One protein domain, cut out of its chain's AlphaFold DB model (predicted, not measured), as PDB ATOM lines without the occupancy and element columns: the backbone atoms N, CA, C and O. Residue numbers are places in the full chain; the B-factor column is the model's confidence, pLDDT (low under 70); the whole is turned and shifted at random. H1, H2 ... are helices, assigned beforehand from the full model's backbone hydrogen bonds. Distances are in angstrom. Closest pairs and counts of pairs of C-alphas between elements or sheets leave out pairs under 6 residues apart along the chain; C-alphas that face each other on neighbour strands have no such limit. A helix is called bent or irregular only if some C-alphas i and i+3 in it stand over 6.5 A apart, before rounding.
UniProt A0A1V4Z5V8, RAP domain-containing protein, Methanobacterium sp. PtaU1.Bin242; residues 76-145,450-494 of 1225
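Overview. This is residues 76 to 145 and 450 to 494 of the 1225 residues of the protein "RAP domain-containing protein" of Methanobacterium sp. PtaU1.Bin242 (UniProt A0A1V4Z5V8). What shape do these atoms make? The long helix H4 runs through the core, with H1 packed along one side of it and H2 packed on its first residues, 464 to 468, and both run back against its direction. Short H3 folds back into H4 as a helical hairpin, tiny H5 turns off at H4's other end, and the long link of residues 98 to 114 passes H4 on its way from H1 to H2. What does it hold, and how large is it? The printed part has 115 residues with five named helices, H1 to H5 in chain order, and no named strand: its class is all helix. It is compact, with a radius of gyration of the C-alphas of 15.5 A, and elongated, spanning 53 by 32 by 20 A.

Arrangement. Which helix is the hub, and what touches it most? H4, residues 464 to 486, is the hub, touching four others. H1, residues 83 to 97, touches it with 25 pairs of C-alphas within 8 A, the closest those of Lys 90 and Ala 473 at 4.5 A, at a shallow tilt of 32 degrees, opposite ways. What touches parts of H4 alone? H2, residues 115 to 135, touches residues 464 to 468, the closest C-alphas being those of Ser 129 and Pro 464 at 4.5 A, at a shallow tilt of 30 degrees, opposite ways. H3, residues 453 to 458, only just touches residues 467 to 471, with 3 pairs within 8 A, the closest the C-alphas of Met 453 and Phe 471 at 7.1 A; the two form a helical hairpin at a shallow tilt of 29 degrees, opposite ways. H5, residues 488 to 491, touches H4 only at the corner, and only just, with 3 pairs, the closest C-alphas being those of Phe 484 and Ser 491 at 4.7 A. Which helices stay apart? H1 and H2 are apart, while H2 and H3 are near each other. How do the backbones run? Every O i to N i+4 pair is within hydrogen-bond range in H1 and H3, against 16 of 17 in H2 and 17 of 19 in H4; H5 is too short for such a pair.

Along the chain. Where is H4? It runs 35.0 A from C-alpha 464 at (133.666, 118.489, 96.017) to C-alpha 486, and is only just irregular: C-alphas 465 and 468 are 7.0 A apart. Where are the others? H2 measures 30.1 A and H1 21.5 A, H1 beginning at C-alpha 83 at (129.931, 142.892, 108.607).

Size, cuts and confidence. Where is the cut? Residues 146 to 449 are not printed, and C-alphas 145 and 450 are 22.8 A apart. Which link is long, and is confidence low anywhere? H1 to H2 is a long link of 17 residues; no printed residue is under 70 in pLDDT.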
ATOM      1  N   TYR A  76     133.781 147.079 104.417       94.88
ATOM      2  CA  TYR A  76     135.105 146.917 105.019       94.88
ATOM      3  C   TYR A  76     136.118 146.250 104.068       94.88
ATOM      4  O   TYR A  76     135.766 145.452 103.195       94.88
ATOM      5  N   GLY A  77     137.400 146.603 104.224       93.94
ATOM      6  CA  GLY A  77     138.498 146.104 103.388       93.94
ATOM      7  C   GLY A  77     138.418 146.532 101.913       93.94
ATOM      8  O   GLY A  77     137.636 147.409 101.522       93.94
ATOM      9  N   LYS A  78     139.253 145.915 101.070       96.19
ATOM     10  CA  LYS A  78     139.254 146.132  99.613       96.19
ATOM     11  C   LYS A  78     138.122 145.400  98.886       96.19
ATOM     12  O   LYS A  78     137.729 145.850  97.814       96.19
ATOM     13  N   ILE A  79     137.582 144.327  99.469       95.12
ATOM     14  CA  ILE A  79     136.454 143.565  98.911       95.12
ATOM     15  C   ILE A  79     135.115 144.297  99.069       95.12
ATOM     16  O   ILE A  79     134.186 144.034  98.314       95.12
ATOM     17  N   LYS A  80     135.035 145.261 100.003       94.56
ATOM     18  CA  LYS A  80     133.848 146.092 100.265       94.56
ATOM     19  C   LYS A  80     132.620 145.303 100.739       94.56
ATOM     20  O   LYS A  80     131.491 145.728 100.519       94.56
ATOM     21  N   TYR A  81     132.831 144.197 101.446       94.19
ATOM     22  CA  TYR A  81     131.756 143.484 102.139       94.19
ATOM     23  C   TYR A  81     131.467 144.119 103.496       94.19
ATOM     24  O   TYR A  81     132.376 144.602 104.172       94.19
ATOM     25  N   THR A  82     130.193 144.142 103.881       94.88
ATOM     26  CA  THR A  82     129.749 144.649 105.183       94.88
ATOM     27  C   THR A  82     129.839 143.546 106.241       94.88
ATOM     28  O   THR A  82     129.718 142.366 105.895       94.88
ATOM     29  N   PRO A  83     130.007 143.880 107.532       94.88
ATOM     30  CA  PRO A  83     129.931 142.892 108.607       94.88
ATOM     31  C   PRO A  83     128.649 142.041 108.563       94.88
ATOM     32  O   PRO A  83     128.738 140.822 108.698       94.88
ATOM     33  N   TYR A  84     127.490 142.645 108.266       94.06
ATOM     34  CA  TYR A  84     126.228 141.915 108.075       94.06
ATOM     35  C   TYR A  84     126.322 140.841 106.979       94.06
ATOM     36  O   TYR A  84     125.934 139.690 107.187       94.06
ATOM     37  N   TYR A  85     126.896 141.188 105.821       93.00
ATOM     38  CA  TYR A  85     127.092 140.234 104.730       93.00
ATOM     39  C   TYR A  85     128.033 139.093 105.133       93.00
ATOM     40  O   TYR A  85     127.763 137.939 104.811       93.00
ATOM     41  N   LEU A  86     129.106 139.390 105.874       94.62
ATOM     42  CA  LEU A  86     130.057 138.378 106.348       94.62
ATOM     43  C   LEU A  86     129.421 137.410 107.358       94.62
ATOM     44  O   LEU A  86     129.700 136.211 107.298       94.62
ATOM     45  N   PHE A  87     128.537 137.892 108.240       94.12
ATOM     46  CA  PHE A  87     127.743 137.017 109.111       94.12
ATOM     47  C   PHE A  87     126.880 136.060 108.291       94.12
ATOM     48  O   PHE A  87     126.906 134.853 108.532       94.12
ATOM     49  N   GLY A  88     126.184 136.581 107.279       92.44
ATOM     50  CA  GLY A  88     125.398 135.762 106.362       92.44
ATOM     51  C   GLY A  88     126.244 134.747 105.590       92.44
ATOM     52  O   GLY A  88     125.866 133.581 105.494       92.44
ATOM     53  N   LEU A  89     127.395 135.167 105.059       92.19
ATOM     54  CA  LEU A  89     128.306 134.315 104.295       92.19
ATOM     55  C   LEU A  89     128.771 133.114 105.129       92.19
ATOM     56  O   LEU A  89     128.692 131.975 104.674       92.19
ATOM     57  N   LYS A  90     129.164 133.349 106.386       92.44
ATOM     58  CA  LYS A  90     129.517 132.269 107.311       92.44
ATOM     59  C   LYS A  90     128.331 131.365 107.627       92.44
ATOM     60  O   LYS A  90     128.491 130.146 107.643       92.44
ATOM     61  N   GLU A  91     127.161 131.933 107.905       90.12
ATOM     62  CA  GLU A  91     125.968 131.149 108.235       90.12
ATOM     63  C   GLU A  91     125.560 130.225 107.085       90.12
ATOM     64  O   GLU A  91     125.274 129.049 107.318       90.12
ATOM     65  N   ARG A  92     125.624 130.715 105.841       90.00
ATOM     66  CA  ARG A  92     125.401 129.907 104.637       90.00
ATOM     67  C   ARG A  92     126.343 128.706 104.584       90.00
ATOM     68  O   ARG A  92     125.885 127.585 104.368       90.00
ATOM     69  N   SER A  93     127.630 128.915 104.844       90.94
ATOM     70  CA  SER A  93     128.599 127.821 104.890       90.94
ATOM     71  C   SER A  93     128.352 126.858 106.050       90.94
ATOM     72  O   SER A  93     128.445 125.649 105.872       90.94
ATOM     73  N   LEU A  94     127.987 127.339 107.241       88.38
ATOM     74  CA  LEU A  94     127.661 126.453 108.364       88.38
ATOM     75  C   LEU A  94     126.445 125.568 108.062       88.38
ATOM     76  O   LEU A  94     126.435 124.399 108.437       88.38
ATOM     77  N   LEU A  95     125.442 126.093 107.355       86.38
ATOM     78  CA  LEU A  95     124.283 125.312 106.914       86.38
ATOM     79  C   LEU A  95     124.658 124.223 105.907       86.38
ATOM     80  O   LEU A  95     124.082 123.141 105.964       86.38
ATOM     81  N   HIS A  96     125.626 124.489 105.025       89.12
ATOM     82  CA  HIS A  96     126.156 123.500 104.080       89.12
ATOM     83  C   HIS A  96     126.818 122.312 104.793       89.12
ATOM     84  O   HIS A  96     126.565 121.150 104.471       89.12
ATOM     85  N   PHE A  97     127.640 122.589 105.806       89.38
ATOM     86  CA  PHE A  97     128.291 121.533 106.589       89.38
ATOM     87  C   PHE A  97     127.323 120.831 107.553       89.38
ATOM     88  O   PHE A  97     127.517 119.654 107.861       89.38
ATOM     89  N   ASN A  98     126.240 121.501 107.958       80.38
ATOM     90  CA  ASN A  98     125.204 120.976 108.845       80.38
ATOM     91  C   ASN A  98     125.811 120.367 110.131       80.38
ATOM     92  O   ASN A  98     126.475 121.073 110.888       80.38
ATOM     93  N   SER A  99     125.622 119.067 110.381       74.44
ATOM     94  CA  SER A  99     126.180 118.347 111.535       74.44
ATOM     95  C   SER A  99     127.662 117.976 111.384       74.44
ATOM     96  O   SER A  99     128.279 117.527 112.352       74.44
ATOM     97  N   ARG A 100     128.256 118.157 110.196       88.31
ATOM     98  CA  ARG A 100     129.684 117.917 109.951       88.31
ATOM     99  C   ARG A 100     130.504 119.102 110.452       88.31
ATOM    100  O   ARG A 100     130.094 120.259 110.383       88.31
ATOM    101  N   ARG A 101     131.708 118.824 110.952       87.81
ATOM    102  CA  ARG A 101     132.616 119.867 111.437       87.81
ATOM    103  C   ARG A 101     133.227 120.621 110.254       87.81
ATOM    104  O   ARG A 101     133.964 120.019 109.483       87.81
ATOM    105  N   LEU A 102     132.985 121.931 110.164       91.56
ATOM    106  CA  LEU A 102     133.662 122.828 109.218       91.56
ATOM    107  C   LEU A 102     135.186 122.827 109.483       91.56
ATOM    108  O   LEU A 102     135.598 123.227 110.583       91.56
ATOM    109  N   PRO A 103     136.027 122.437 108.507       93.81
ATOM    110  CA  PRO A 103     137.478 122.567 108.617       93.81
ATOM    111  C   PRO A 103     137.912 124.031 108.744       93.81
ATOM    112  O   PRO A 103     137.291 124.936 108.179       93.81
ATOM    113  N   ARG A 104     138.966 124.278 109.529       93.00
ATOM    114  CA  ARG A 104     139.385 125.626 109.937       93.00
ATOM    115  C   ARG A 104     140.797 125.946 109.472       93.00
ATOM    116  O   ARG A 104     141.711 125.178 109.747       93.00
ATOM    117  N   PHE A 105     140.972 127.119 108.874       94.19
ATOM    118  CA  PHE A 105     142.271 127.721 108.572       94.19
ATOM    119  C   PHE A 105     142.150 129.253 108.593       94.19
ATOM    120  O   PHE A 105     141.046 129.795 108.547       94.19
ATOM    121  N   LYS A 106     143.276 129.968 108.691       94.19
ATOM    122  CA  LYS A 106     143.286 131.439 108.665       94.19
ATOM    123  C   LYS A 106     143.658 131.953 107.280       94.19
ATOM    124  O   LYS A 106     144.690 131.563 106.736       94.19
ATOM    125  N   VAL A 107     142.861 132.878 106.752       95.62
ATOM    126  CA  VAL A 107     143.211 133.634 105.546       95.62
ATOM    127  C   VAL A 107     144.130 134.785 105.950       95.62
ATOM    128  O   VAL A 107     143.786 135.577 106.824       95.62
ATOM    129  N   LYS A 108     145.309 134.883 105.328       93.56
ATOM    130  CA  LYS A 108     146.276 135.962 105.592       93.56
ATOM    131  C   LYS A 108     145.842 137.265 104.916       93.56
ATOM    132  O   LYS A 108     145.514 137.248 103.730       93.56
ATOM    133  N   ASP A 109     145.934 138.381 105.641       94.31
ATOM    134  CA  ASP A 109     145.565 139.735 105.187       94.31
ATOM    135  C   ASP A 109     144.198 139.799 104.461       94.31
ATOM    136  O   ASP A 109     144.123 140.261 103.311       94.31
ATOM    137  N   PRO A 110     143.106 139.304 105.075       95.62
ATOM    138  CA  PRO A 110     141.808 139.205 104.407       95.62
ATOM    139  C   PRO A 110     141.271 140.578 103.964       95.62
ATOM    140  O   PRO A 110     140.562 140.675 102.964       95.62
ATOM    141  N   GLU A 111     141.658 141.667 104.634       95.81
ATOM    142  CA  GLU A 111     141.266 143.039 104.302       95.81
ATOM    143  C   GLU A 111     141.863 143.548 102.980       95.81
ATOM    144  O   GLU A 111     141.345 144.507 102.396       95.81
ATOM    145  N   LYS A 112     142.932 142.909 102.480       95.88
ATOM    146  CA  LYS A 112     143.583 143.261 101.206       95.88
ATOM    147  C   LYS A 112     142.972 142.556  99.997       95.88
ATOM    148  O   LYS A 112     143.298 142.952  98.878       95.88
ATOM    149  N   VAL A 113     142.114 141.554 100.198       95.88
ATOM    150  CA  VAL A 113     141.441 140.829  99.110       95.88
ATOM    151  C   VAL A 113     140.535 141.785  98.345       95.88
ATOM    152  O   VAL A 113     139.727 142.496  98.937       95.88
ATOM    153  N   THR A 114     140.689 141.839  97.025       96.31
ATOM    154  CA  THR A 114     139.821 142.611  96.128       96.31
ATOM    155  C   THR A 114     138.702 141.735  95.561       96.31
ATOM    156  O   THR A 114     138.783 140.509  95.594       96.31
ATOM    157  N   ILE A 115     137.680 142.348  94.955       94.56
ATOM    158  CA  ILE A 115     136.637 141.595  94.234       94.56
ATOM    159  C   ILE A 115     137.214 140.768  93.068       94.56
ATOM    160  O   ILE A 115     136.695 139.708  92.733       94.56
ATOM    161  N   LYS A 116     138.322 141.225  92.465       94.69
ATOM    162  CA  LYS A 116     139.026 140.487  91.411       94.69
ATOM    163  C   LYS A 116     139.682 139.230  91.976       94.69
ATOM    164  O   LYS A 116     139.516 138.163  91.396       94.69
ATOM    165  N   ASP A 117     140.379 139.356  93.105       94.81
ATOM    166  CA  ASP A 117     140.998 138.214  93.787       94.81
ATOM    167  C   ASP A 117     139.931 137.197  94.211       94.81
ATOM    168  O   ASP A 117     140.097 136.005  93.979       94.81
ATOM    169  N   TRP A 118     138.806 137.677  94.754       95.12
ATOM    170  CA  TRP A 118     137.651 136.852  95.120       95.12
ATOM    171  C   TRP A 118     137.133 136.023  93.941       95.12
ATOM    172  O   TRP A 118     137.000 134.807  94.049       95.12
ATOM    173  N   ASN A 119     136.901 136.664  92.791       95.69
ATOM    174  CA  ASN A 119     136.408 135.983  91.595       95.69
ATOM    175  C   ASN A 119     137.415 134.961  91.043       95.69
ATOM    176  O   ASN A 119     137.003 133.882  90.623       95.69
ATOM    177  N   ILE A 120     138.716 135.277  91.062       95.44
ATOM    178  CA  ILE A 120     139.776 134.343  90.644       95.44
ATOM    179  C   ILE A 120     139.784 133.112  91.552       95.44
ATOM    180  O   ILE A 120     139.736 131.992  91.049       95.44
ATOM    181  N   ILE A 121     139.775 133.316  92.872       96.31
ATOM    182  CA  ILE A 121     139.760 132.225  93.852       96.31
ATOM    183  C   ILE A 121     138.516 131.352  93.660       96.31
ATOM    184  O   ILE A 121     138.631 130.136  93.572       96.31
ATOM    185  N   HIS A 122     137.329 131.948  93.527       95.44
ATOM    186  CA  HIS A 122     136.096 131.186  93.308       95.44
ATOM    187  C   HIS A 122     136.059 130.429  91.979       95.44
ATOM    188  O   HIS A 122     135.419 129.381  91.906       95.44
ATOM    189  N   SER A 123     136.706 130.942  90.928       96.00
ATOM    190  CA  SER A 123     136.871 130.194  89.678       96.00
ATOM    191  C   SER A 123     137.744 128.965  89.915       96.00
ATOM    192  O   SER A 123     137.296 127.853  89.678       96.00
ATOM    193  N   GLN A 124     138.931 129.150  90.499       95.81
ATOM    194  CA  GLN A 124     139.870 128.058  90.766       95.81
ATOM    195  C   GLN A 124     139.284 126.991  91.701       95.81
ATOM    196  O   GLN A 124     139.441 125.800  91.458       95.81
ATOM    197  N   LEU A 125     138.574 127.397  92.759       96.44
ATOM    198  CA  LEU A 125     137.910 126.469  93.680       96.44
ATOM    199  C   LEU A 125     136.804 125.655  92.994       96.44
ATOM    200  O   LEU A 125     136.586 124.503  93.362       96.44
ATOM    201  N   ARG A 126     136.112 126.234  92.006       96.12
ATOM    202  CA  ARG A 126     135.097 125.531  91.211       96.12
ATOM    203  C   ARG A 126     135.736 124.520  90.271       96.12
ATOM    204  O   ARG A 126     135.308 123.372  90.271       96.12
ATOM    205  N   ASP A 127     136.785 124.921  89.560       94.62
ATOM    206  CA  ASP A 127     137.526 124.036  88.657       94.62
ATOM    207  C   ASP A 127     138.106 122.841  89.440       94.62
ATOM    208  O   ASP A 127     137.966 121.688  89.034       94.62
ATOM    209  N   ILE A 128     138.667 123.092  90.630       95.69
ATOM    210  CA  ILE A 128     139.139 122.033  91.533       95.69
ATOM    211  C   ILE A 128     137.982 121.151  92.015       95.69
ATOM    212  O   ILE A 128     138.127 119.932  92.031       95.69
ATOM    213  N   SER A 129     136.836 121.727  92.390       95.44
ATOM    214  CA  SER A 129     135.650 120.956  92.791       95.44
ATOM    215  C   SER A 129     135.193 120.005  91.683       95.44
ATOM    216  O   SER A 129     134.937 118.836  91.952       95.44
ATOM    217  N   GLU A 130     135.124 120.464  90.432       95.12
ATOM    218  CA  GLU A 130     134.767 119.610  89.294       95.12
ATOM    219  C   GLU A 130     135.794 118.489  89.094       95.12
ATOM    220  O   GLU A 130     135.413 117.325  88.961       95.12
ATOM    221  N   LEU A 131     137.092 118.799  89.173       93.88
ATOM    222  CA  LEU A 131     138.153 117.793  89.087       93.88
ATOM    223  C   LEU A 131     138.059 116.752  90.210       93.88
ATOM    224  O   LEU A 131     138.205 115.564  89.930       93.88
ATOM    225  N   LEU A 132     137.750 117.156  91.449       94.56
ATOM    226  CA  LEU A 132     137.586 116.238  92.584       94.56
ATOM    227  C   LEU A 132     136.515 115.172  92.333       94.56
ATOM    228  O   LEU A 132     136.732 114.021  92.705       94.56
ATOM    229  N   THR A 133     135.417 115.502  91.639       94.06
ATOM    230  CA  THR A 133     134.385 114.504  91.276       94.06
ATOM    231  C   THR A 133     134.919 113.380  90.384       94.06
ATOM    232  O   THR A 133     134.336 112.298  90.343       94.06
ATOM    233  N   LEU A 134     136.027 113.627  89.678       91.50
ATOM    234  CA  LEU A 134     136.638 112.697  88.734       91.50
ATOM    235  C   LEU A 134     137.822 111.919  89.319       91.50
ATOM    236  O   LEU A 134     138.214 110.920  88.718       91.50
ATOM    237  N   ILE A 135     138.426 112.390  90.420       92.12
ATOM    238  CA  ILE A 135     139.687 111.835  90.953       92.12
ATOM    239  C   ILE A 135     139.609 111.328  92.397       92.12
ATOM    240  O   ILE A 135     140.542 110.648  92.830       92.12
ATOM    241  N   GLN A 136     138.565 111.680  93.155       88.44
ATOM    242  CA  GLN A 136     138.406 111.204  94.530       88.44
ATOM    243  C   GLN A 136     138.077 109.699  94.578       88.44
ATOM    244  O   GLN A 136     137.367 109.206  93.699       88.44
ATOM    245  N   PRO A 137     138.525 108.971  95.625       92.31
ATOM    246  CA  PRO A 137     139.329 109.452  96.758       92.31
ATOM    247  C   PRO A 137     140.809 109.664  96.393       92.31
ATOM    248  O   PRO A 137     141.430 108.807  95.761       92.31
ATOM    249  N   ILE A 138     141.397 110.779  96.837       91.94
ATOM    250  CA  ILE A 138     142.797 111.149  96.562       91.94
ATOM    251  C   ILE A 138     143.762 110.150  97.205       91.94
ATOM    252  O   ILE A 138     144.774 109.784  96.610       91.94
ATOM    253  N   ASN A 139     143.451 109.671  98.410       89.25
ATOM    254  CA  ASN A 139     144.315 108.761  99.156       89.25
ATOM    255  C   ASN A 139     144.497 107.391  98.493       89.25
ATOM    256  O   ASN A 139     145.525 106.754  98.709       89.25
ATOM    257  N   SER A 140     143.536 106.963  97.676       89.38
ATOM    258  CA  SER A 140     143.613 105.738  96.876       89.38
ATOM    259  C   SER A 140     143.909 106.005  95.400       89.38
ATOM    260  O   SER A 140     143.870 105.071  94.604       89.38
ATOM    261  N   ASN A 141     144.165 107.257  95.008       92.81
ATOM    262  CA  ASN A 141     144.394 107.588  93.610       92.81
ATOM    263  C   ASN A 141     145.713 106.946  93.116       92.81
ATOM    264  O   ASN A 141     146.742 107.111  93.781       92.81
ATOM    265  N   PRO A 142     145.717 106.270  91.950       91.62
ATOM    266  CA  PRO A 142     146.906 105.641  91.361       91.62
ATOM    267  C   PRO A 142     148.128 106.563  91.288       91.62
ATOM    268  O   PRO A 142     149.266 106.138  91.497       91.62
ATOM    269  N   TRP A 143     147.878 107.849  91.047       93.25
ATOM    270  CA  TRP A 143     148.887 108.873  90.812       93.25
ATOM    271  C   TRP A 143     149.223 109.689  92.058       93.25
ATOM    272  O   TRP A 143     150.017 110.619  91.970       93.25
ATOM    273  N   ARG A 144     148.676 109.348  93.236       91.38
ATOM    274  CA  ARG A 144     148.775 110.151  94.470       91.38
ATOM    275  C   ARG A 144     150.188 110.642  94.788       91.38
ATOM    276  O   ARG A 144     150.368 111.776  95.221       91.38
ATOM    277  N   ASN A 145     151.185 109.778  94.604       89.69
ATOM    278  CA  ASN A 145     152.583 110.064  94.937       89.69
ATOM    279  C   ASN A 145     153.375 110.709  93.785       89.69
ATOM    280  O   ASN A 145     154.577 110.920  93.930       89.69
ATOM    281  N   ALA A 450     143.787 131.595  99.167       94.69
ATOM    282  CA  ALA A 450     143.198 130.303  99.497       94.69
ATOM    283  C   ALA A 450     144.242 129.192  99.731       94.69
ATOM    284  O   ALA A 450     143.863 128.029  99.787       94.69
ATOM    285  N   GLU A 451     145.530 129.517  99.920       94.62
ATOM    286  CA  GLU A 451     146.606 128.529 100.152       94.62
ATOM    287  C   GLU A 451     146.276 127.492 101.245       94.62
ATOM    288  O   GLU A 451     146.575 126.313 101.090       94.62
ATOM    289  N   GLY A 452     145.573 127.896 102.313       93.06
ATOM    290  CA  GLY A 452     145.177 127.000 103.409       93.06
ATOM    291  C   GLY A 452     144.150 125.927 103.027       93.06
ATOM    292  O   GLY A 452     143.914 125.012 103.810       93.06
ATOM    293  N   MET A 453     143.552 126.012 101.834       95.44
ATOM    294  CA  MET A 453     142.673 124.978 101.284       95.44
ATOM    295  C   MET A 453     143.450 123.790 100.711       95.44
ATOM    296  O   MET A 453     142.900 122.695 100.664       95.44
ATOM    297  N   VAL A 454     144.705 123.981 100.284       94.75
ATOM    298  CA  VAL A 454     145.475 122.961  99.550       94.75
ATOM    299  C   VAL A 454     145.617 121.681 100.372       94.75
ATOM    300  O   VAL A 454     145.246 120.609  99.899       94.75
ATOM    301  N   ASP A 455     146.050 121.795 101.629       92.56
ATOM    302  CA  ASP A 455     146.230 120.638 102.516       92.56
ATOM    303  C   ASP A 455     144.898 119.954 102.863       92.56
ATOM    304  O   ASP A 455     144.832 118.728 102.968       92.56
ATOM    305  N   LEU A 456     143.820 120.734 103.015       94.12
ATOM    306  CA  LEU A 456     142.481 120.214 103.318       94.12
ATOM    307  C   LEU A 456     141.910 119.410 102.147       94.12
ATOM    308  O   LEU A 456     141.316 118.353 102.362       94.12
ATOM    309  N   ILE A 457     142.109 119.906 100.925       94.06
ATOM    310  CA  ILE A 457     141.695 119.234  99.694       94.06
ATOM    311  C   ILE A 457     142.531 117.967  99.503       94.06
ATOM    312  O   ILE A 457     141.965 116.892  99.350       94.06
ATOM    313  N   TYR A 458     143.861 118.063  99.590       92.25
ATOM    314  CA  TYR A 458     144.770 116.938  99.341       92.25
ATOM    315  C   TYR A 458     144.647 115.796 100.371       92.25
ATOM    316  O   TYR A 458     145.025 114.662 100.087       92.25
ATOM    317  N   SER A 459     144.089 116.068 101.557       90.81
ATOM    318  CA  SER A 459     143.898 115.078 102.630       90.81
ATOM    319  C   SER A 459     142.546 114.340 102.593       90.81
ATOM    320  O   SER A 459     142.237 113.637 103.554       90.81
ATOM    321  N   ASP A 460     141.727 114.501 101.542       90.38
ATOM    322  CA  ASP A 460     140.345 113.972 101.447       90.38
ATOM    323  C   ASP A 460     139.416 114.418 102.603       90.38
ATOM    324  O   ASP A 460     138.452 113.737 102.951       90.38
ATOM    325  N   ILE A 461     139.679 115.575 103.228       90.44
ATOM    326  CA  ILE A 461     138.800 116.099 104.292       90.44
ATOM    327  C   ILE A 461     137.518 116.708 103.699       90.44
ATOM    328  O   ILE A 461     136.477 116.737 104.359       90.44
ATOM    329  N   LEU A 462     137.601 117.231 102.473       92.38
ATOM    330  CA  LEU A 462     136.531 117.965 101.806       92.38
ATOM    331  C   LEU A 462     135.923 117.139 100.670       92.38
ATOM    332  O   LEU A 462     136.643 116.639  99.806       92.38
ATOM    333  N   ASN A 463     134.591 117.071 100.625       92.19
ATOM    334  CA  ASN A 463     133.884 116.641  99.420       92.19
ATOM    335  C   ASN A 463     133.928 117.764  98.363       92.19
ATOM    336  O   ASN A 463     134.160 118.920  98.728       92.19
ATOM    337  N   PRO A 464     133.643 117.481  97.079       93.25
ATOM    338  CA  PRO A 464     133.666 118.489  96.017       93.25
ATOM    339  C   PRO A 464     132.813 119.718  96.367       93.25
ATOM    340  O   PRO A 464     133.314 120.841  96.436       93.25
ATOM    341  N   ASP A 465     131.562 119.486  96.773       93.88
ATOM    342  CA  ASP A 465     130.622 120.552  97.132       93.88
ATOM    343  C   ASP A 465     131.040 121.352  98.384       93.88
ATOM    344  O   ASP A 465     130.513 122.436  98.630       93.88
ATOM    345  N   ASP A 466     131.984 120.850  99.190       94.94
ATOM    346  CA  ASP A 466     132.461 121.508 100.411       94.94
ATOM    347  C   ASP A 466     133.544 122.565 100.145       94.94
ATOM    348  O   ASP A 466     133.771 123.433 100.993       94.94
ATOM    349  N   VAL A 467     134.210 122.519  98.985       95.12
ATOM    350  CA  VAL A 467     135.409 123.322  98.688       95.12
ATOM    351  C   VAL A 467     135.124 124.826  98.763       95.12
ATOM    352  O   VAL A 467     135.779 125.549  99.519       95.12
ATOM    353  N   SER A 468     134.116 125.309  98.030       95.44
ATOM    354  CA  SER A 468     133.763 126.738  98.035       95.44
ATOM    355  C   SER A 468     133.187 127.198  99.386       95.44
ATOM    356  O   SER A 468     133.716 128.165  99.946       95.44
ATOM    357  N   PRO A 469     132.187 126.513  99.985       95.12
ATOM    358  CA  PRO A 469     131.655 126.896 101.294       95.12
ATOM    359  C   PRO A 469     132.711 126.919 102.410       95.12
ATOM    360  O   PRO A 469     132.637 127.776 103.298       95.12
ATOM    361  N   CYS A 470     133.706 126.023 102.377       95.94
ATOM    362  CA  CYS A 470     134.796 126.005 103.354       95.94
ATOM    363  C   CYS A 470     135.665 127.266 103.268       95.94
ATOM    364  O   CYS A 470     135.944 127.889 104.299       95.94
ATOM    365  N   PHE A 471     136.058 127.676 102.057       96.81
ATOM    366  CA  PHE A 471     136.825 128.905 101.858       96.81
ATOM    367  C   PHE A 471     136.028 130.140 102.297       96.81
ATOM    368  O   PHE A 471     136.535 130.942 103.082       96.81
ATOM    369  N   GLU A 472     134.769 130.261 101.864       95.88
ATOM    370  CA  GLU A 472     133.892 131.391 102.202       95.88
ATOM    371  C   GLU A 472     133.764 131.600 103.718       95.88
ATOM    372  O   GLU A 472     133.887 132.727 104.202       95.88
ATOM    373  N   ALA A 473     133.583 130.517 104.482       95.00
ATOM    374  CA  ALA A 473     133.467 130.579 105.939       95.00
ATOM    375  C   ALA A 473     134.753 131.069 106.612       95.00
ATOM    376  O   ALA A 473     134.710 131.913 107.508       95.00
ATOM    377  N   ASN A 474     135.898 130.519 106.201       96.38
ATOM    378  CA  ASN A 474     137.193 130.857 106.788       96.38
ATOM    379  C   ASN A 474     137.645 132.267 106.378       96.38
ATOM    380  O   ASN A 474     138.241 132.977 107.193       96.38
ATOM    381  N   PHE A 475     137.298 132.715 105.168       97.31
ATOM    382  CA  PHE A 475     137.461 134.104 104.750       97.31
ATOM    383  C   PHE A 475     136.592 135.049 105.583       97.31
ATOM    384  O   PHE A 475     137.116 136.020 106.131       97.31
ATOM    385  N   ALA A 476     135.295 134.749 105.726       96.00
ATOM    386  CA  ALA A 476     134.376 135.554 106.524       96.00
ATOM    387  C   ALA A 476     134.860 135.687 107.972       96.00
ATOM    388  O   ALA A 476     134.906 136.797 108.495       96.00
ATOM    389  N   ASP A 477     135.290 134.587 108.596       95.25
ATOM    390  CA  ASP A 477     135.816 134.610 109.962       95.25
ATOM    391  C   ASP A 477     137.122 135.390 110.094       95.25
ATOM    392  O   ASP A 477     137.253 136.195 111.016       95.25
ATOM    393  N   SER A 478     138.059 135.215 109.160       96.75
ATOM    394  CA  SER A 478     139.324 135.959 109.184       96.75
ATOM    395  C   SER A 478     139.081 137.462 109.002       96.75
ATOM    396  O   SER A 478     139.684 138.279 109.695       96.75
ATOM    397  N   LEU A 479     138.169 137.856 108.104       96.75
ATOM    398  CA  LEU A 479     137.841 139.264 107.889       96.75
ATOM    399  C   LEU A 479     137.070 139.854 109.080       96.75
ATOM    400  O   LEU A 479     137.398 140.953 109.525       96.75
ATOM    401  N   LEU A 480     136.108 139.122 109.650       95.50
ATOM    402  CA  LEU A 480     135.377 139.540 110.851       95.50
ATOM    403  C   LEU A 480     136.290 139.702 112.071       95.50
ATOM    404  O   LEU A 480     136.086 140.633 112.845       95.50
ATOM    405  N   GLU A 481     137.328 138.872 112.224       94.75
ATOM    406  CA  GLU A 481     138.346 139.037 113.273       94.75
ATOM    407  C   GLU A 481     138.998 140.433 113.186       94.75
ATOM    408  O   GLU A 481     139.103 141.136 114.194       94.75
ATOM    409  N   THR A 482     139.333 140.896 111.975       95.69
ATOM    410  CA  THR A 482     139.885 142.251 111.768       95.69
ATOM    411  C   THR A 482     138.853 143.365 111.989       95.69
ATOM    412  O   THR A 482     139.191 144.417 112.538       95.69
ATOM    413  N   VAL A 483     137.583 143.138 111.623       95.06
ATOM    414  CA  VAL A 483     136.472 144.072 111.885       95.06
ATOM    415  C   VAL A 483     136.276 144.250 113.387       95.06
ATOM    416  O   VAL A 483     136.206 145.379 113.862       95.06
ATOM    417  N   PHE A 484     136.227 143.157 114.151       94.12
ATOM    418  CA  PHE A 484     136.044 143.197 115.602       94.12
ATOM    419  C   PHE A 484     137.217 143.848 116.333       94.12
ATOM    420  O   PHE A 484     137.013 144.478 117.369       94.12
ATOM    421  N   TYR A 485     138.432 143.722 115.799       93.12
ATOM    422  CA  TYR A 485     139.589 144.445 116.318       93.12
ATOM    423  C   TYR A 485     139.494 145.955 116.049       93.12
ATOM    424  O   TYR A 485     139.835 146.761 116.911       93.12
ATOM    425  N   THR A 486     139.003 146.340 114.868       94.00
ATOM    426  CA  THR A 486     138.916 147.746 114.437       94.00
ATOM    427  C   THR A 486     137.739 148.491 115.071       94.00
ATOM    428  O   THR A 486     137.864 149.675 115.380       94.00
ATOM    429  N   TYR A 487     136.606 147.813 115.280       93.62
ATOM    430  CA  TYR A 487     135.357 148.402 115.775       93.62
ATOM    431  C   TYR A 487     134.883 147.717 117.067       93.62
ATOM    432  O   TYR A 487     134.107 146.748 117.024       93.62
ATOM    433  N   PRO A 488     135.312 148.222 118.241       88.31
ATOM    434  CA  PRO A 488     134.899 147.700 119.540       88.31
ATOM    435  C   PRO A 488     133.386 147.716 119.764       88.31
ATOM    436  O   PRO A 488     132.887 146.909 120.537       88.31
ATOM    437  N   GLU A 489     132.635 148.587 119.093       89.12
ATOM    438  CA  GLU A 489     131.178 148.687 119.215       89.12
ATOM    439  C   GLU A 489     130.463 147.445 118.667       89.12
ATOM    440  O   GLU A 489     129.502 146.973 119.274       89.12
ATOM    441  N   ILE A 490     130.957 146.873 117.560       90.12
ATOM    442  CA  ILE A 490     130.463 145.589 117.039       90.12
ATOM    443  C   ILE A 490     131.003 144.451 117.917       90.12
ATOM    444  O   ILE A 490     130.284 143.510 118.255       90.12
ATOM    445  N   SER A 491     132.271 144.540 118.332       89.06
ATOM    446  CA  SER A 491     132.914 143.498 119.136       89.06
ATOM    447  C   SER A 491     132.381 143.396 120.576       89.06
ATOM    448  O   SER A 491     132.421 142.336 121.192       89.06
ATOM    449  N   GLY A 492     131.855 144.473 121.141       87.81
ATOM    450  CA  GLY A 492     131.245 144.510 122.469       87.81
ATOM    451  C   GLY A 492     129.728 144.349 122.443       87.81
ATOM    452  O   GLY A 492     129.101 144.463 123.494       87.81
ATOM    453  N   PHE A 493     129.127 144.127 121.268       91.94
ATOM    454  CA  PHE A 493     127.677 144.066 121.136       91.94
ATOM    455  C   PHE A 493     127.086 142.899 121.934       91.94
ATOM    456  O   PHE A 493     127.585 141.771 121.885       91.94
ATOM    457  N   ILE A 494     126.005 143.207 122.652       91.31
ATOM    458  CA  ILE A 494     125.152 142.264 123.374       91.31
ATOM    459  C   ILE A 494     123.709 142.696 123.110       91.31
ATOM    460  O   ILE A 494     123.300 143.763 123.586       91.31
TER     461      ILE A 494